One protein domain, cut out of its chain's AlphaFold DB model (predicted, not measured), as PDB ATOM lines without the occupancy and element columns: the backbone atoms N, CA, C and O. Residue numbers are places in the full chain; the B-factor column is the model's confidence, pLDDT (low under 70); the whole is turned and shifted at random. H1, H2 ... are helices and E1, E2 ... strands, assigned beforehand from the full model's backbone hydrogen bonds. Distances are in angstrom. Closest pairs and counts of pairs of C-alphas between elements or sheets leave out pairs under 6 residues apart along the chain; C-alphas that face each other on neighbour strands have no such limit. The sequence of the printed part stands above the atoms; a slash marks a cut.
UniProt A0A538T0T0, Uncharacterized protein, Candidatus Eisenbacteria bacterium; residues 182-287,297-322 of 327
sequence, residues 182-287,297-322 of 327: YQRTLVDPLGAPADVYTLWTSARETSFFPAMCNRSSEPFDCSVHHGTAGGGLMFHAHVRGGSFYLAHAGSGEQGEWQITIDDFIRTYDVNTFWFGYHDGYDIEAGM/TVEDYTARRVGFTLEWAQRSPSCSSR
ATOM      1  N   TYR A 182     -32.259 -36.672  26.345       97.31
ATOM      2  CA  TYR A 182     -31.269 -37.654  26.771       97.31
ATOM      3  C   TYR A 182     -31.538 -39.000  26.094       97.31
ATOM      4  O   TYR A 182     -32.656 -39.510  26.128       97.31
ATOM      5  N   GLN A 183     -30.499 -39.578  25.498       97.81
ATOM      6  CA  GLN A 183     -30.580 -40.853  24.792       97.81
ATOM      7  C   GLN A 183     -29.970 -41.997  25.598       97.81
ATOM      8  O   GLN A 183     -30.543 -43.085  25.651       97.81
ATOM      9  N   ARG A 184     -28.767 -41.789  26.149       97.50
ATOM     10  CA  ARG A 184     -27.973 -42.817  26.849       97.50
ATOM     11  C   ARG A 184     -26.682 -42.246  27.421       97.50
ATOM     12  O   ARG A 184     -26.188 -41.241  26.928       97.50
ATOM     13  N   THR A 185     -26.071 -42.968  28.352       96.88
ATOM     14  CA  THR A 185     -24.673 -42.778  28.748       96.88
ATOM     15  C   THR A 185     -23.787 -43.731  27.949       96.88
ATOM     16  O   THR A 185     -24.066 -44.930  27.870       96.88
ATOM     17  N   LEU A 186     -22.706 -43.214  27.376       95.00
ATOM     18  CA  LEU A 186     -21.627 -44.001  26.784       95.00
ATOM     19  C   LEU A 186     -20.356 -43.865  27.622       95.00
ATOM     20  O   LEU A 186     -20.253 -42.970  28.454       95.00
ATOM     21  N   VAL A 187     -19.381 -44.741  27.398       93.31
ATOM     22  CA  VAL A 187     -18.039 -44.618  27.982       93.31
ATOM     23  C   VAL A 187     -17.101 -44.175  26.876       93.31
ATOM     24  O   VAL A 187     -16.934 -44.909  25.908       93.31
ATOM     25  N   ASP A 188     -16.518 -42.990  27.000       86.81
ATOM     26  CA  ASP A 188     -15.622 -42.441  25.987       86.81
ATOM     27  C   ASP A 188     -14.304 -43.250  25.868       86.81
ATOM     28  O   ASP A 188     -14.025 -44.141  26.679       86.81
ATOM     29  N   PRO A 189     -13.450 -42.973  24.863       85.31
ATOM     30  CA  PRO A 189     -12.172 -43.675  24.707       85.31
ATOM     31  C   PRO A 189     -11.193 -43.532  25.883       85.31
ATOM     32  O   PRO A 189     -10.233 -44.300  25.962       85.31
ATOM     33  N   LEU A 190     -11.399 -42.555  26.773       85.50
ATOM     34  CA  LEU A 190     -10.603 -42.339  27.982       85.50
ATOM     35  C   LEU A 190     -11.183 -43.082  29.199       85.50
ATOM     36  O   LEU A 190     -10.575 -43.072  30.269       85.50
ATOM     37  N   GLY A 191     -12.320 -43.763  29.038       90.25
ATOM     38  CA  GLY A 191     -12.989 -44.519  30.091       90.25
ATOM     39  C   GLY A 191     -13.955 -43.689  30.941       90.25
ATOM     40  O   GLY A 191     -14.447 -44.202  31.947       90.25
ATOM     41  N   ALA A 192     -14.229 -42.436  30.572       91.00
ATOM     42  CA  ALA A 192     -15.129 -41.558  31.311       91.00
ATOM     43  C   ALA A 192     -16.572 -41.651  30.774       91.00
ATOM     44  O   ALA A 192     -16.780 -41.728  29.560       91.00
ATOM     45  N   PRO A 193     -17.591 -41.667  31.655       94.19
ATOM     46  CA  PRO A 193     -18.983 -41.692  31.228       94.19
ATOM     47  C   PRO A 193     -19.406 -40.340  30.643       94.19
ATOM     48  O   PRO A 193     -19.214 -39.303  31.273       94.19
ATOM     49  N   ALA A 194     -20.047 -40.369  29.479       94.38
ATOM     50  CA  ALA A 194     -20.582 -39.204  28.789       94.38
ATOM     51  C   ALA A 194     -22.056 -39.435  28.443       94.38
ATOM     52  O   ALA A 194     -22.399 -40.423  27.789       94.38
ATOM     53  N   ASP A 195     -22.929 -38.518  28.846       96.06
ATOM     54  CA  ASP A 195     -24.340 -38.571  28.477       96.06
ATOM     55  C   ASP A 195     -24.536 -38.017  27.072       96.06
ATOM     56  O   ASP A 195     -24.111 -36.905  26.778       96.06
ATOM     57  N   VAL A 196     -25.210 -38.769  26.215       97.06
ATOM     58  CA  VAL A 196     -25.571 -38.371  24.856       97.06
ATOM     59  C   VAL A 196     -26.980 -37.802  24.856       97.06
ATOM     60  O   VAL A 196     -27.920 -38.439  25.338       97.06
ATOM     61  N   TYR A 197     -27.120 -36.617  24.276       97.75
ATOM     62  CA  TYR A 197     -28.386 -35.941  24.041       97.75
ATOM     63  C   TYR A 197     -28.555 -35.694  22.546       97.75
ATOM     64  O   TYR A 197     -27.586 -35.360  21.868       97.75
ATOM     65  N   THR A 198     -29.790 -35.777  22.061       98.31
ATOM     66  CA  THR A 198     -30.135 -35.465  20.670       98.31
ATOM     67  C   THR A 198     -31.035 -34.240  20.623       98.31
ATOM     68  O   THR A 198     -32.048 -34.172  21.322       98.31
ATOM     69  N   LEU A 199     -30.682 -33.273  19.778       98.38
ATOM     70  CA  LEU A 199     -31.518 -32.131  19.426       98.38
ATOM     71  C   LEU A 199     -32.111 -32.344  18.031       98.38
ATOM     72  O   LEU A 199     -31.367 -32.408  17.052       98.38
ATOM     73  N   TRP A 200     -33.438 -32.387  17.916       98.62
ATOM     74  CA  TRP A 200     -34.105 -32.352  16.612       98.62
ATOM     75  C   TRP A 200     -34.278 -30.916  16.152       98.62
ATOM     76  O   TRP A 200     -34.872 -30.088  16.842       98.62
ATOM     77  N   THR A 201     -33.766 -30.627  14.966       98.25
ATOM     78  CA  THR A 201     -33.782 -29.290  14.381       98.25
ATOM     79  C   THR A 201     -34.990 -29.075  13.466       98.25
ATOM     80  O   THR A 201     -35.724 -30.001  13.106       98.25
ATOM     81  N   SER A 202     -35.223 -27.811  13.119       97.88
ATOM     82  CA  SER A 202     -36.319 -27.361  12.265       97.88
ATOM     83  C   SER A 202     -35.771 -26.701  11.002       97.88
ATOM     84  O   SER A 202     -34.755 -26.003  11.065       97.88
ATOM     85  N   ALA A 203     -36.501 -26.857   9.891       97.44
ATOM     86  CA  ALA A 203     -36.305 -26.077   8.666       97.44
ATOM     87  C   ALA A 203     -36.820 -24.635   8.759       97.44
ATOM     88  O   ALA A 203     -36.650 -23.845   7.834       97.44
ATOM     89  N   ARG A 204     -37.525 -24.308   9.842       97.19
ATOM     90  CA  ARG A 204     -38.209 -23.030  10.027       97.19
ATOM     91  C   ARG A 204     -37.790 -22.402  11.336       97.19
ATOM     92  O   ARG A 204     -37.728 -23.083  12.359       97.19
ATOM     93  N   GLU A 205     -37.564 -21.101  11.273       97.81
ATOM     94  CA  GLU A 205     -37.373 -20.269  12.445       97.81
ATOM     95  C   GLU A 205     -38.714 -20.013  13.136       97.81
ATOM     96  O   GLU A 205     -39.739 -19.780  12.491       97.81
ATOM     97  N   THR A 206     -38.692 -20.064  14.461       97.62
ATOM     98  CA  THR A 206     -39.782 -19.665  15.350       97.62
ATOM     99  C   THR A 206     -39.252 -18.634  16.343       97.62
ATOM    100  O   THR A 206     -38.043 -18.442  16.471       97.62
ATOM    101  N   SER A 207     -40.132 -18.014  17.131       96.81
ATOM    102  CA  SER A 207     -39.713 -17.086  18.193       96.81
ATOM    103  C   SER A 207     -38.844 -17.726  19.285       96.81
ATOM    104  O   SER A 207     -38.287 -17.006  20.109       96.81
ATOM    105  N   PHE A 208     -38.763 -19.059  19.332       96.94
ATOM    106  CA  PHE A 208     -38.032 -19.810  20.355       96.94
ATOM    107  C   PHE A 208     -36.926 -20.705  19.793       96.94
ATOM    108  O   PHE A 208     -36.146 -21.258  20.570       96.94
ATOM    109  N   PHE A 209     -36.882 -20.902  18.474       97.88
ATOM    110  CA  PHE A 209     -36.013 -21.890  17.854       97.88
ATOM    111  C   PHE A 209     -35.576 -21.438  16.458       97.88
ATOM    112  O   PHE A 209     -36.427 -21.314  15.575       97.88
ATOM    113  N   PRO A 210     -34.277 -21.198  16.225       98.19
ATOM    114  CA  PRO A 210     -33.798 -20.852  14.895       98.19
ATOM    115  C   PRO A 210     -33.974 -22.023  13.918       98.19
ATOM    116  O   PRO A 210     -33.959 -23.192  14.312       98.19
ATOM    117  N   ALA A 211     -34.066 -21.721  12.619       98.19
ATOM    118  CA  ALA A 211     -33.848 -22.742  11.597       98.19
ATOM    119  C   ALA A 211     -32.383 -23.204  11.679       98.19
ATOM    120  O   ALA A 211     -31.476 -22.381  11.557       98.19
ATOM    121  N   MET A 212     -32.145 -24.495  11.922       98.44
ATOM    122  CA  MET A 212     -30.804 -25.076  12.167       98.44
ATOM    123  C   MET A 212     -30.479 -26.256  11.246       98.44
ATOM    124  O   MET A 212     -29.464 -26.938  11.403       98.44
ATOM    125  N   CYS A 213     -31.362 -26.490  10.286       97.94
ATOM    126  CA  CYS A 213     -31.219 -27.396   9.166       97.94
ATOM    127  C   CYS A 213     -32.147 -26.884   8.057       97.94
ATOM    128  O   CYS A 213     -33.066 -26.128   8.348       97.94
ATOM    129  N   ASN A 214     -31.961 -27.287   6.803       97.25
ATOM    130  CA  ASN A 214     -32.950 -27.034   5.746       97.25
ATOM    131  C   ASN A 214     -34.063 -28.100   5.692       97.25
ATOM    132  O   ASN A 214     -34.937 -28.058   4.825       97.25
ATOM    133  N   ARG A 215     -34.054 -29.050   6.633       96.88
ATOM    134  CA  ARG A 215     -35.058 -30.098   6.802       96.88
ATOM    135  C   ARG A 215     -35.533 -30.142   8.252       96.88
ATOM    136  O   ARG A 215     -34.753 -30.014   9.189       96.88
ATOM    137  N   SER A 216     -36.834 -30.333   8.442       97.94
ATOM    138  CA  SER A 216     -37.399 -30.556   9.773       97.94
ATOM    139  C   SER A 216     -37.114 -31.969  10.269       97.94
ATOM    140  O   SER A 216     -37.036 -32.903   9.468       97.94
ATOM    141  N   SER A 217     -37.064 -32.129  11.592       98.12
ATOM    142  CA  SER A 217     -36.834 -33.408  12.270       98.12
ATOM    143  C   SER A 217     -35.429 -33.983  12.059       98.12
ATOM    144  O   SER A 217     -35.239 -35.191  12.204       98.12
ATOM    145  N   GLU A 218     -34.441 -33.147  11.737       98.00
ATOM    146  CA  GLU A 218     -33.055 -33.591  11.591       98.00
ATOM    147  C   GLU A 218     -32.367 -33.672  12.970       98.00
ATOM    148  O   GLU A 218     -32.263 -32.632  13.636       98.00
ATOM    149  N   PRO A 219     -31.923 -34.865  13.419       98.12
ATOM    150  CA  PRO A 219     -31.295 -35.051  14.724       98.12
ATOM    151  C   PRO A 219     -29.806 -34.685  14.700       98.12
ATOM    152  O   PRO A 219     -29.076 -35.081  13.793       98.12
ATOM    153  N   PHE A 220     -29.345 -33.993  15.741       97.69
ATOM    154  CA  PHE A 220     -27.928 -33.743  15.997       97.69
ATOM    155  C   PHE A 220     -27.578 -34.097  17.435       97.69
ATOM    156  O   PHE A 220     -28.206 -33.597  18.371       97.69
ATOM    157  N   ASP A 221     -26.548 -34.921  17.595       97.56
ATOM    158  CA  ASP A 221     -26.099 -35.362  18.906       97.56
ATOM    159  C   ASP A 221     -25.064 -34.412  19.510       97.56
ATOM    160  O   ASP A 221     -24.219 -33.819  18.828       97.56
ATOM    161  N   CYS A 222     -25.103 -34.329  20.832       96.94
ATOM    162  CA  CYS A 222     -24.023 -33.813  21.650       96.94
ATOM    163  C   CYS A 222     -23.786 -34.748  22.833       96.94
ATOM    164  O   CYS A 222     -24.731 -35.370  23.327       96.94
ATOM    165  N   SER A 223     -22.551 -34.824  23.322       96.06
ATOM    166  CA  SER A 223     -22.260 -35.497  24.586       96.06
ATOM    167  C   SER A 223     -21.880 -34.514  25.681       96.06
ATOM    168  O   SER A 223     -21.306 -33.453  25.434       96.06
ATOM    169  N   VAL A 224     -22.234 -34.876  26.910       95.12
ATOM    170  CA  VAL A 224     -22.055 -34.075  28.115       95.12
ATOM    171  C   VAL A 224     -21.318 -34.906  29.158       95.12
ATOM    172  O   VAL A 224     -21.820 -35.936  29.607       95.12
ATOM    173  N   HIS A 225     -20.145 -34.435  29.578       93.75
ATOM    174  CA  HIS A 225     -19.535 -34.859  30.839       93.75
ATOM    175  C   HIS A 225     -19.994 -33.921  31.936       93.75
ATOM    176  O   HIS A 225     -19.851 -32.697  31.831       93.75
ATOM    177  N   HIS A 226     -20.547 -34.508  32.989       92.75
ATOM    178  CA  HIS A 226     -21.033 -33.744  34.126       92.75
ATOM    179  C   HIS A 226     -19.869 -33.335  35.015       92.75
ATOM    180  O   HIS A 226     -19.160 -34.176  35.570       92.75
ATOM    181  N   GLY A 227     -19.702 -32.026  35.152       92.00
ATOM    182  CA  GLY A 227     -18.784 -31.431  36.107       92.00
ATOM    183  C   GLY A 227     -19.379 -31.355  37.511       92.00
ATOM    184  O   GLY A 227     -20.429 -31.917  37.829       92.00
ATOM    185  N   THR A 228     -18.710 -30.605  38.379       91.56
ATOM    186  CA  THR A 228     -19.256 -30.223  39.680       91.56
ATOM    187  C   THR A 228     -19.935 -28.861  39.581       91.56
ATOM    188  O   THR A 228     -19.713 -28.065  38.667       91.56
ATOM    189  N   ALA A 229     -20.828 -28.580  40.524       86.56
ATOM    190  CA  ALA A 229     -21.550 -27.320  40.536       86.56
ATOM    191  C   ALA A 229     -20.582 -26.141  40.794       86.56
ATOM    192  O   ALA A 229     -19.894 -26.125  41.814       86.56
ATOM    193  N   GLY A 230     -20.558 -25.162  39.882       86.75
ATOM    194  CA  GLY A 230     -19.602 -24.045  39.880       86.75
ATOM    195  C   GLY A 230     -18.305 -24.312  39.099       86.75
ATOM    196  O   GLY A 230     -17.473 -23.413  39.004       86.75
ATOM    197  N   GLY A 231     -18.129 -25.514  38.539       90.56
ATOM    198  CA  GLY A 231     -17.039 -25.818  37.611       90.56
ATOM    199  C   GLY A 231     -17.176 -25.068  36.283       90.56
ATOM    200  O   GLY A 231     -18.277 -24.688  35.882       90.56
ATOM    201  N   GLY A 232     -16.052 -24.851  35.595       91.62
ATOM    202  CA  GLY A 232     -16.046 -24.228  34.269       91.62
ATOM    203  C   GLY A 232     -16.740 -25.097  33.216       91.62
ATOM    204  O   GLY A 232     -16.795 -26.314  33.362       91.62
ATOM    205  N   LEU A 233     -17.256 -24.474  32.154       92.88
ATOM    206  CA  LEU A 233     -17.783 -25.175  30.983       92.88
ATOM    207  C   LEU A 233     -16.746 -25.163  29.862       92.88
ATOM    208  O   LEU A 233     -16.406 -24.101  29.340       92.88
ATOM    209  N   MET A 234     -16.304 -26.349  29.459       93.88
ATOM    210  CA  MET A 234     -15.562 -26.573  28.230       93.88
ATOM    211  C   MET A 234     -16.535 -26.945  27.112       93.88
ATOM    212  O   MET A 234     -17.349 -27.856  27.257       93.88
ATOM    213  N   PHE A 235     -16.444 -26.251  25.982       93.75
ATOM    214  CA  PHE A 235     -17.239 -26.551  24.798       93.75
ATOM    215  C   PHE A 235     -16.323 -26.926  23.640       93.75
ATOM    216  O   PHE A 235     -15.512 -26.108  23.205       93.75
ATOM    217  N   HIS A 236     -16.461 -28.146  23.131       93.06
ATOM    218  CA  HIS A 236     -15.634 -28.672  22.052       93.06
ATOM    219  C   HIS A 236     -16.452 -29.016  20.814       93.06
ATOM    220  O   HIS A 236     -17.328 -29.878  20.810       93.06
ATOM    221  N   ALA A 237     -16.068 -28.399  19.712       92.88
ATOM    222  CA  ALA A 237     -16.409 -28.881  18.390       92.88
ATOM    223  C   ALA A 237     -15.447 -30.029  18.025       92.88
ATOM    224  O   ALA A 237     -14.256 -29.948  18.350       92.88
ATOM    225  N   HIS A 238     -15.909 -31.107  17.383       87.75
ATOM    226  CA  HIS A 238     -14.970 -32.163  16.996       87.75
ATOM    227  C   HIS A 238     -13.937 -31.673  15.976       87.75
ATOM    228  O   HIS A 238     -14.184 -30.821  15.121       87.75
ATOM    229  N   VAL A 239     -12.749 -32.268  16.031       83.19
ATOM    230  CA  VAL A 239     -11.714 -32.050  15.017       83.19
ATOM    231  C   VAL A 239     -12.077 -32.760  13.710       83.19
ATOM    232  O   VAL A 239     -12.980 -33.598  13.660       83.19
ATOM    233  N   ARG A 240     -11.367 -32.444  12.623       77.38
ATOM    234  CA  ARG A 240     -11.584 -33.084  11.317       77.38
ATOM    235  C   ARG A 240     -11.480 -34.609  11.431       77.38
ATOM    236  O   ARG A 240     -10.448 -35.127  11.847       77.38
ATOM    237  N   GLY A 241     -12.536 -35.310  11.018       77.00
ATOM    238  CA  GLY A 241     -12.627 -36.773  11.099       77.00
ATOM    239  C   GLY A 241     -12.994 -37.319  12.486       77.00
ATOM    240  O   GLY A 241     -13.050 -38.533  12.649       77.00
ATOM    241  N   GLY A 242     -13.237 -36.446  13.465       89.25
ATOM    242  CA  GLY A 242     -13.762 -36.809  14.776       89.25
ATOM    243  C   GLY A 242     -15.289 -36.925  14.803       89.25
ATOM    244  O   GLY A 242     -15.962 -37.000  13.772       89.25
ATOM    245  N   SER A 243     -15.822 -36.946  16.018       92.81
ATOM    246  CA  SER A 243     -17.252 -36.928  16.325       92.81
ATOM    247  C   SER A 243     -17.465 -36.317  17.707       92.81
ATOM    248  O   SER A 243     -16.499 -36.179  18.468       92.81
ATOM    249  N   PHE A 244     -18.715 -36.008  18.062       92.31
ATOM    250  CA  PHE A 244     -19.063 -35.584  19.424       92.31
ATOM    251  C   PHE A 244     -18.515 -36.567  20.479       92.31
ATOM    252  O   PHE A 244     -17.940 -36.156  21.481       92.31
ATOM    253  N   TYR A 245     -18.566 -37.865  20.177       84.94
ATOM    254  CA  TYR A 245     -18.116 -38.952  21.042       84.94
ATOM    255  C   TYR A 245     -16.589 -39.043  21.244       84.94
ATOM    256  O   TYR A 245     -16.130 -39.552  22.263       84.94
ATOM    257  N   LEU A 246     -15.780 -38.571  20.288       87.50
ATOM    258  CA  LEU A 246     -14.309 -38.652  20.352       87.50
ATOM    259  C   LEU A 246     -13.641 -37.331  20.758       87.50
ATOM    260  O   LEU A 246     -12.433 -37.295  20.974       87.50
ATOM    261  N   ALA A 247     -14.401 -36.237  20.828       85.62
ATOM    262  CA  ALA A 247     -13.871 -34.888  21.042       85.62
ATOM    263  C   ALA A 247     -13.676 -34.512  22.523       85.62
ATOM    264  O   ALA A 247     -13.385 -33.352  22.834       85.62
ATOM    265  N   HIS A 248     -13.827 -35.474  23.435       83.38
ATOM    266  CA  HIS A 248     -13.626 -35.285  24.867       83.38
ATOM    267  C   HIS A 248     -12.140 -35.112  25.182       83.38
ATOM    268  O   HIS A 248     -11.379 -36.071  25.287       83.38
ATOM    269  N   ALA A 249     -11.721 -33.858  25.296       85.12
ATOM    270  CA  ALA A 249     -10.396 -33.483  25.756       85.12
ATOM    271  C   ALA A 249     -10.567 -32.348  26.763       85.12
ATOM    272  O   ALA A 249     -10.668 -31.183  26.401       85.12
ATOM    273  N   GLY A 250     -10.661 -32.711  28.036       85.50
ATOM    274  CA  GLY A 250     -10.765 -31.736  29.110       85.50
ATOM    275  C   GLY A 250      -9.590 -30.764  29.168       85.50
ATOM    276  O   GLY A 250      -8.506 -31.050  28.655       85.50
ATOM    277  N   SER A 251      -9.777 -29.638  29.856       90.00
ATOM    278  CA  SER A 251      -8.650 -28.774  30.232       90.00
ATOM    279  C   SER A 251      -7.773 -29.416  31.315       90.00
ATOM    280  O   SER A 251      -6.622 -29.022  31.499       90.00
ATOM    281  N   GLY A 252      -8.309 -30.430  32.008       90.31
ATOM    282  CA  GLY A 252      -7.698 -31.056  33.179       90.31
ATOM    283  C   GLY A 252      -8.134 -30.415  34.499       90.31
ATOM    284  O   GLY A 252      -7.753 -30.910  35.561       90.31
ATOM    285  N   GLU A 253      -8.943 -29.353  34.451       93.62
ATOM    286  CA  GLU A 253      -9.516 -28.721  35.637       93.62
ATOM    287  C   GLU A 253     -10.520 -29.646  36.334       93.62
ATOM    288  O   GLU A 253     -11.398 -30.261  35.723       93.62
ATOM    289  N   GLN A 254     -10.401 -29.750  37.657       93.00
ATOM    290  CA  GLN A 254     -11.247 -30.646  38.434       93.00
ATOM    291  C   GLN A 254     -12.703 -30.163  38.435       93.00
ATOM    292  O   GLN A 254     -13.006 -29.051  38.863       93.00
ATOM    293  N   GLY A 255     -13.621 -31.051  38.049       92.44
ATOM    294  CA  GLY A 255     -15.053 -30.759  38.059       92.44
ATOM    295  C   GLY A 255     -15.512 -29.856  36.916       92.44
ATOM    296  O   GLY A 255     -16.602 -29.296  37.007       92.44
ATOM    297  N   GLU A 256     -14.719 -29.710  35.855       94.12
ATOM    298  CA  GLU A 256     -15.175 -29.061  34.627       94.12
ATOM    299  C   GLU A 256     -16.350 -29.821  33.991       94.12
ATOM    300  O   GLU A 256     -16.403 -31.052  33.982       94.12
ATOM    301  N   TRP A 257     -17.298 -29.067  33.451       94.25
ATOM    302  CA  TRP A 257     -18.305 -29.569  32.528       94.25
ATOM    303  C   TRP A 257     -17.696 -29.634  31.140       94.25
ATOM    304  O   TRP A 257     -16.975 -28.719  30.746       94.25
ATOM    305  N   GLN A 258     -18.023 -30.663  30.366       94.50
ATOM    306  CA  GLN A 258     -17.623 -30.719  28.962       94.50
ATOM    307  C   GLN A 258     -18.841 -30.984  28.102       94.50
ATOM    308  O   GLN A 258     -19.570 -31.941  28.350       94.50
ATOM    309  N   ILE A 259     -19.047 -30.160  27.082       95.38
ATOM    310  CA  ILE A 259     -20.041 -30.400  26.041       95.38
ATOM    311  C   ILE A 259     -19.306 -30.528  24.726       95.38
ATOM    312  O   ILE A 259     -18.520 -29.654  24.358       95.38
ATOM    313  N   THR A 260     -19.577 -31.608  24.013       95.75
ATOM    314  CA  THR A 260     -19.009 -31.847  22.695       95.75
ATOM    315  C   THR A 260     -20.125 -32.035  21.684       95.75
ATOM    316  O   THR A 260     -21.143 -32.661  21.973       95.75
ATOM    317  N   ILE A 261     -19.970 -31.452  20.500       96.00
ATOM    318  CA  ILE A 261     -21.022 -31.442  19.476       96.00
ATOM    319  C   ILE A 261     -20.534 -32.037  18.157       96.00
ATOM    320  O   ILE A 261     -19.329 -32.085  17.898       96.00
ATOM    321  N   ASP A 262     -21.487 -32.474  17.327       93.94
ATOM    322  CA  ASP A 262     -21.267 -32.916  15.947       93.94
ATOM    323  C   ASP A 262     -21.772 -31.887  14.924       93.94
ATOM    324  O   ASP A 262     -22.792 -31.214  15.126       93.94
ATOM    325  N   ASP A 263     -21.058 -31.759  13.805       95.00
ATOM    326  CA  ASP A 263     -21.563 -31.089  12.604       95.00
ATOM    327  C   ASP A 263     -21.682 -32.012  11.395       95.00
ATOM    328  O   ASP A 263     -21.839 -31.551  10.263       95.00
ATOM    329  N   PHE A 264     -21.668 -33.317  11.655       94.06
ATOM    330  CA  PHE A 264     -21.916 -34.339  10.662       94.06
ATOM    331  C   PHE A 264     -23.225 -34.127   9.897       94.06
ATOM    332  O   PHE A 264     -24.292 -33.900  10.466       94.06
ATOM    333  N   ILE A 265     -23.127 -34.294   8.583       94.06
ATOM    334  CA  ILE A 265     -24.243 -34.397   7.643       94.06
ATOM    335  C   ILE A 265     -24.089 -35.696   6.850       94.06
ATOM    336  O   ILE A 265     -22.972 -36.173   6.638       94.06
ATOM    337  N   ARG A 266     -25.203 -36.288   6.406       91.62
ATOM    338  CA  ARG A 266     -25.243 -37.624   5.783       91.62
ATOM    339  C   ARG A 266     -24.858 -37.617   4.299       91.62
ATOM    340  O   ARG A 266     -25.452 -38.323   3.492       91.62
ATOM    341  N   THR A 267     -23.814 -36.869   3.956       92.25
ATOM    342  CA  THR A 267     -23.277 -36.746   2.595       92.25
ATOM    343  C   THR A 267     -21.789 -37.102   2.561       92.25
ATOM    344  O   THR A 267     -21.148 -37.246   3.607       92.25
ATOM    345  N   TYR A 268     -21.198 -37.222   1.367       90.50
ATOM    346  CA  TYR A 268     -19.741 -37.388   1.227       90.50
ATOM    347  C   TYR A 268     -18.921 -36.202   1.760       90.50
ATOM    348  O   TYR A 268     -17.732 -36.378   2.028       90.50
ATOM    349  N   ASP A 269     -19.529 -35.027   1.946       87.62
ATOM    350  CA  ASP A 269     -18.843 -33.856   2.505       87.62
ATOM    351  C   ASP A 269     -18.646 -33.972   4.027       87.62
ATOM    352  O   ASP A 269     -17.758 -33.328   4.587       87.62
ATOM    353  N   VAL A 270     -19.417 -34.855   4.682       88.38
ATOM    354  CA  VAL A 270     -19.339 -35.313   6.085       88.38
ATOM    355  C   VAL A 270     -19.376 -34.251   7.190       88.38
ATOM    356  O   VAL A 270     -19.453 -34.632   8.352       88.38
ATOM    357  N   ASN A 271     -19.305 -32.955   6.888       92.25
ATOM    358  CA  ASN A 271     -19.395 -31.858   7.854       92.25
ATOM    359  C   ASN A 271     -19.827 -30.545   7.182       92.25
ATOM    360  O   ASN A 271     -19.858 -30.428   5.958       92.25
ATOM    361  N   THR A 272     -20.139 -29.549   8.004       94.25
ATOM    362  CA  THR A 272     -20.610 -28.212   7.596       94.25
ATOM    363  C   THR A 272     -19.588 -27.109   7.885       94.25
ATOM    364  O   THR A 272     -19.908 -25.918   7.824       94.25
ATOM    365  N   PHE A 273     -18.367 -27.504   8.262       93.44
ATOM    366  CA  PHE A 273     -17.294 -26.628   8.725       93.44
ATOM    367  C   PHE A 273     -17.738 -25.654   9.826       93.44
ATOM    368  O   PHE A 273     -17.317 -24.497   9.845       93.44
ATOM    369  N   TRP A 274     -18.597 -26.121  10.738       95.50
ATOM    370  CA  TRP A 274     -19.112 -25.357  11.884       95.50
ATOM    371  C   TRP A 274     -19.882 -24.072  11.548       95.50
ATOM    372  O   TRP A 274     -20.181 -23.290  12.451       95.50
ATOM    373  N   PHE A 275     -20.236 -23.852  10.280       96.50
ATOM    374  CA  PHE A 275     -20.992 -22.678   9.852       96.50
ATOM    375  C   PHE A 275     -22.371 -23.073   9.328       96.50
ATOM    376  O   PHE A 275     -23.378 -22.774   9.966       96.50
ATOM    377  N   GLY A 276     -22.431 -23.804   8.219       96.06
ATOM    378  CA  GLY A 276     -23.688 -24.174   7.581       96.06
ATOM    379  C   GLY A 276     -23.511 -24.478   6.099       96.06
ATOM    380  O   GLY A 276     -22.426 -24.859   5.665       96.06
ATOM    381  N   TYR A 277     -24.588 -24.374   5.329       96.81
ATOM    382  CA  TYR A 277     -24.630 -24.823   3.937       96.81
ATOM    383  C   TYR A 277     -25.749 -24.126   3.163       96.81
ATOM    384  O   TYR A 277     -26.569 -23.398   3.718       96.81
ATOM    385  N   HIS A 278     -25.747 -24.326   1.847       96.50
ATOM    386  CA  HIS A 278     -26.741 -23.763   0.942       96.50
ATOM    387  C   HIS A 278     -28.157 -24.288   1.250       96.50
ATOM    388  O   HIS A 278     -28.329 -25.483   1.473       96.50
ATOM    389  N   ASP A 279     -29.180 -23.437   1.218       96.06
ATOM    390  CA  ASP A 279     -30.577 -23.791   1.524       96.06
ATOM    391  C   ASP A 279     -31.132 -24.964   0.688       96.06
ATOM    392  O   ASP A 279     -31.867 -25.805   1.202       96.06
ATOM    393  N   GLY A 280     -30.721 -25.078  -0.574       94.94
ATOM    394  CA  GLY A 280     -31.040 -26.193  -1.473       94.94
ATOM    395  C   GLY A 280     -30.123 -27.423  -1.385       94.94
ATOM    396  O   GLY A 280     -30.208 -28.284  -2.256       94.94
ATOM    397  N   TYR A 281     -29.208 -27.499  -0.415       95.44
ATOM    398  CA  TYR A 281     -28.271 -28.619  -0.276       95.44
ATOM    399  C   TYR A 281     -28.983 -29.876   0.252       95.44
ATOM    400  O   TYR A 281     -29.594 -29.841   1.317       95.44
ATOM    401  N   ASP A 282     -28.904 -31.008  -0.444       94.94
ATOM    402  CA  ASP A 282     -29.532 -32.245   0.028       94.94
ATOM    403  C   ASP A 282     -28.614 -32.941   1.041       94.94
ATOM    404  O   ASP A 282     -27.609 -33.555   0.682       94.94
ATOM    405  N   ILE A 283     -28.958 -32.840   2.326       94.38
ATOM    406  CA  ILE A 283     -28.181 -33.430   3.425       94.38
ATOM    407  C   ILE A 283     -28.290 -34.962   3.520       94.38
ATOM    408  O   ILE A 283     -27.598 -35.556   4.344       94.38
ATOM    409  N   GLU A 284     -29.138 -35.600   2.705       91.62
ATOM    410  CA  GLU A 284     -29.262 -37.063   2.593       91.62
ATOM    411  C   GLU A 284     -28.663 -37.623   1.306       91.62
ATOM    412  O   GLU A 284     -28.475 -38.840   1.184       91.62
ATOM    413  N   ALA A 285     -28.411 -36.767   0.316       91.00
ATOM    414  CA  ALA A 285     -27.806 -37.206  -0.923       91.00
ATOM    415  C   ALA A 285     -26.406 -37.742  -0.631       91.00
ATOM    416  O   ALA A 285     -25.582 -37.070  -0.009       91.00
ATOM    417  N   GLY A 286     -26.097 -38.930  -1.160       89.50
ATOM    418  CA  GLY A 286     -24.730 -39.444  -1.108       89.50
ATOM    419  C   GLY A 286     -23.755 -38.400  -1.658       89.50
ATOM    420  O   GLY A 286     -22.806 -38.023  -0.979       89.50
ATOM    421  N   MET A 287     -24.057 -37.856  -2.842       91.00
ATOM    422  CA  MET A 287     -23.298 -36.788  -3.490       91.00
ATOM    423  C   MET A 287     -24.233 -35.661  -3.937       91.00
ATOM    424  O   MET A 287     -25.178 -35.907  -4.686       91.00
ATOM    425  N   THR A 297     -29.249 -19.156  -0.823       96.31
ATOM    426  CA  THR A 297     -28.503 -18.578   0.307       96.31
ATOM    427  C   THR A 297     -27.700 -19.651   1.030       96.31
ATOM    428  O   THR A 297     -28.183 -20.758   1.253       96.31
ATOM    429  N   VAL A 298     -26.459 -19.330   1.414       96.75
ATOM    430  CA  VAL A 298     -25.723 -20.122   2.410       96.75
ATOM    431  C   VAL A 298     -26.185 -19.670   3.785       96.75
ATOM    432  O   VAL A 298     -25.901 -18.546   4.195       96.75
ATOM    433  N   GLU A 299     -26.894 -20.549   4.473       98.19
ATOM    434  CA  GLU A 299     -27.432 -20.299   5.806       98.19
ATOM    435  C   GLU A 299     -26.449 -20.800   6.865       98.19
ATOM    436  O   GLU A 299     -25.805 -21.839   6.703       98.19
ATOM    437  N   ASP A 300     -26.364 -20.096   7.989       98.31
ATOM    438  CA  ASP A 300     -25.501 -20.400   9.134       98.31
ATOM    439  C   ASP A 300     -26.127 -21.445  10.083       98.31
ATOM    440  O   ASP A 300     -26.041 -21.349  11.308       98.31
ATOM    441  N   TYR A 301     -26.769 -22.468   9.510       98.38
ATOM    442  CA  TYR A 301     -27.517 -23.506  10.229       98.38
ATOM    443  C   TYR A 301     -26.746 -24.127  11.402       98.38
ATOM    444  O   TYR A 301     -27.295 -24.301  12.493       98.38
ATOM    445  N   THR A 302     -25.469 -24.453  11.198       98.06
ATOM    446  CA  THR A 302     -24.637 -25.073  12.234       98.06
ATOM    447  C   THR A 302     -24.185 -24.058  13.278       98.06
ATOM    448  O   THR A 302     -24.185 -24.389  14.461       98.06
ATOM    449  N   ALA A 303     -23.870 -22.821  12.893       98.19
ATOM    450  CA  ALA A 303     -23.523 -21.777  13.856       98.19
ATOM    451  C   ALA A 303     -24.706 -21.461  14.791       98.19
ATOM    452  O   ALA A 303     -24.528 -21.382  16.008       98.19
ATOM    453  N   ARG A 304     -25.932 -21.387  14.247       98.38
ATOM    454  CA  ARG A 304     -27.164 -21.258  15.047       98.38
ATOM    455  C   ARG A 304     -27.332 -22.436  16.013       98.38
ATOM    456  O   ARG A 304     -27.676 -22.221  17.173       98.38
ATOM    457  N   ARG A 305     -27.004 -23.660  15.578       97.94
ATOM    458  CA  ARG A 305     -27.012 -24.871  16.425       97.94
ATOM    459  C   ARG A 305     -25.996 -24.831  17.554       97.94
ATOM    460  O   ARG A 305     -26.349 -25.144  18.687       97.94
ATOM    461  N   VAL A 306     -24.773 -24.393  17.277       97.69
ATOM    462  CA  VAL A 306     -23.741 -24.166  18.301       97.69
ATOM    463  C   VAL A 306     -24.253 -23.189  19.362       97.69
ATOM    464  O   VAL A 306     -24.211 -23.497  20.553       97.69
ATOM    465  N   GLY A 307     -24.779 -22.037  18.929       97.75
ATOM    466  CA  GLY A 307     -25.329 -21.017  19.822       97.75
ATOM    467  C   GLY A 307     -26.481 -21.549  20.676       97.75
ATOM    468  O   GLY A 307     -26.457 -21.412  21.898       97.75
ATOM    469  N   PHE A 308     -27.442 -22.239  20.055       97.75
ATOM    470  CA  PHE A 308     -28.589 -22.809  20.760       97.75
ATOM    471  C   PHE A 308     -28.177 -23.842  21.820       97.75
ATOM    472  O   PHE A 308     -28.685 -23.815  22.944       97.75
ATOM    473  N   THR A 309     -27.229 -24.731  21.504       96.88
ATOM    474  CA  THR A 309     -26.721 -25.730  22.458       96.88
ATOM    475  C   THR A 309     -25.991 -25.073  23.632       96.88
ATOM    476  O   THR A 309     -26.175 -25.494  24.774       96.88
ATOM    477  N   LEU A 310     -25.210 -24.015  23.391       95.31
ATOM    478  CA  LEU A 310     -24.560 -23.240  24.456       95.31
ATOM    479  C   LEU A 310     -25.581 -22.560  25.377       95.31
ATOM    480  O   LEU A 310     -25.441 -22.615  26.598       95.31
ATOM    481  N   GLU A 311     -26.633 -21.963  24.821       95.12
ATOM    482  CA  GLU A 311     -27.711 -21.383  25.626       95.12
ATOM    483  C   GLU A 311     -28.466 -22.441  26.436       95.12
ATOM    484  O   GLU A 311     -28.796 -22.227  27.606       95.12
ATOM    485  N   TRP A 312     -28.751 -23.599  25.834       94.31
ATOM    486  CA  TRP A 312     -29.362 -24.718  26.544       94.31
ATOM    487  C   TRP A 312     -28.494 -25.175  27.721       94.31
ATOM    488  O   TRP A 312     -29.018 -25.365  28.825       94.31
ATOM    489  N   ALA A 313     -27.181 -25.293  27.512       91.44
ATOM    490  CA  ALA A 313     -26.235 -25.623  28.566       91.44
ATOM    491  C   ALA A 313     -26.310 -24.601  29.706       91.44
ATOM    492  O   ALA A 313     -26.508 -24.979  30.854       91.44
ATOM    493  N   GLN A 314     -26.276 -23.304  29.390       88.69
ATOM    494  CA  GLN A 314     -26.358 -22.228  30.383       88.69
ATOM    495  C   GLN A 314     -27.671 -22.207  31.177       88.69
ATOM    496  O   GLN A 314     -27.670 -21.793  32.333       88.69
ATOM    497  N   ARG A 315     -28.796 -22.626  30.581       87.44
ATOM    498  CA  ARG A 315     -30.109 -22.660  31.253       87.44
ATOM    499  C   ARG A 315     -30.318 -23.920  32.092       87.44
ATOM    500  O   ARG A 315     -31.025 -23.871  33.099       87.44
ATOM    501  N   SER A 316     -29.730 -25.042  31.686       81.94
ATOM    502  CA  SER A 316     -30.005 -26.354  32.279       81.94
ATOM    503  C   SER A 316     -29.610 -26.396  33.758       81.94
ATOM    504  O   SER A 316     -28.448 -26.152  34.052       81.94
ATOM    505  N   PRO A 317     -30.516 -26.737  34.700       58.81
ATOM    506  CA  PRO A 317     -30.259 -26.692  36.148       58.81
ATOM    507  C   PRO A 317     -29.039 -27.490  36.612       58.81
ATOM    508  O   PRO A 317     -28.406 -27.122  37.605       58.81
ATOM    509  N   SER A 318     -28.698 -28.561  35.895       62.25
ATOM    510  CA  SER A 318     -27.471 -29.332  36.107       62.25
ATOM    511  C   SER A 318     -26.217 -28.469  35.929       62.25
ATOM    512  O   SER A 318     -25.308 -28.563  36.743       62.25
ATOM    513  N   CYS A 319     -26.213 -27.564  34.950       52.41
ATOM    514  CA  CYS A 319     -25.121 -26.633  34.668       52.41
ATOM    515  C   CYS A 319     -25.317 -25.253  35.346       52.41
ATOM    516  O   CYS A 319     -24.353 -24.599  35.736       52.41
ATOM    517  N   SER A 320     -26.566 -24.807  35.532       43.59
ATOM    518  CA  SER A 320     -26.923 -23.425  35.884       43.59
ATOM    519  C   SER A 320     -27.168 -23.181  37.370       43.59
ATOM    520  O   SER A 320     -26.995 -22.058  37.839       43.59
ATOM    521  N   SER A 321     -27.493 -24.210  38.161       39.97
ATOM    522  CA  SER A 321     -27.846 -24.017  39.576       39.97
ATOM    523  C   SER A 321     -26.712 -23.484  40.471       39.97
ATOM    524  O   SER A 321     -26.979 -23.217  41.642       39.97
ATOM    525  N   ARG A 322     -25.476 -23.276  39.969       43.06
ATOM    526  CA  ARG A 322     -24.374 -22.620  40.719       43.06
ATOM    527  C   ARG A 322     -23.399 -21.758  39.907       43.06
ATOM    528  O   ARG A 322     -22.367 -21.366  40.447       43.06
TER     529      ARG A 322
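What this domain is: This is residues 182 to 287 and 297 to 322 of the 327 residues of an uncharacterized protein of Candidatus Eisenbacteria bacterium (UniProt A0A538T0T0). Little of this domain is regular: a strongly twisted five-stranded sheet curls round one helix, H1, in two layers, and the loop-rich residues 262 to 287 extend past one end. Named elements hold 52 of 132 printed residues, class mixed, ordered E1 E2 E3 E4 E5 H1 H2; the mixed sheet runs E1 E2 E3 E5 E4. It is compact, radius of gyration of the C-alphas 15.2 A, spanning 45 by 34 by 23 A.

How they stand to each other: E1, residues 182 to 187, E2, 193 to 201, and E3, 218 to 225, form a meander of two antiparallel hairpins; N 183 and O 196 are 2.8 A apart, N 197 and O 222 2.9 A. E5, residues 257 to 261, is antiparallel to E3, N 223 to O 260 2.9 A, and parallel to E4, residues 233 to 237, N 234 to O 257 2.8 A. H1, residues 301 to 315, is on the sheet, with every O i to N i+4 pair within hydrogen-bond range. H2, residues 317 to 320, too short for such pairs, only just touches H1, with 3 pairs of C-alphas within 8 A, only at the corner; the closest C-alphas, Gln 314 and Ser 320, are 5.7 A apart.

Where its parts are: E1 begins at C-alpha 182 (-31.269, -37.654, 26.771); E2 spans 25.6 A, H1 21.2 A, ending at C-alpha 315 (-30.109, -22.660, 31.253).

The domain as a whole: Links E2 to E3 and E4 to E5 are long. Residues 288 to 296 are not printed; C-alphas 287 and 297 are 19.3 A apart. The model's pLDDT is under 70 at residues 317 to 322.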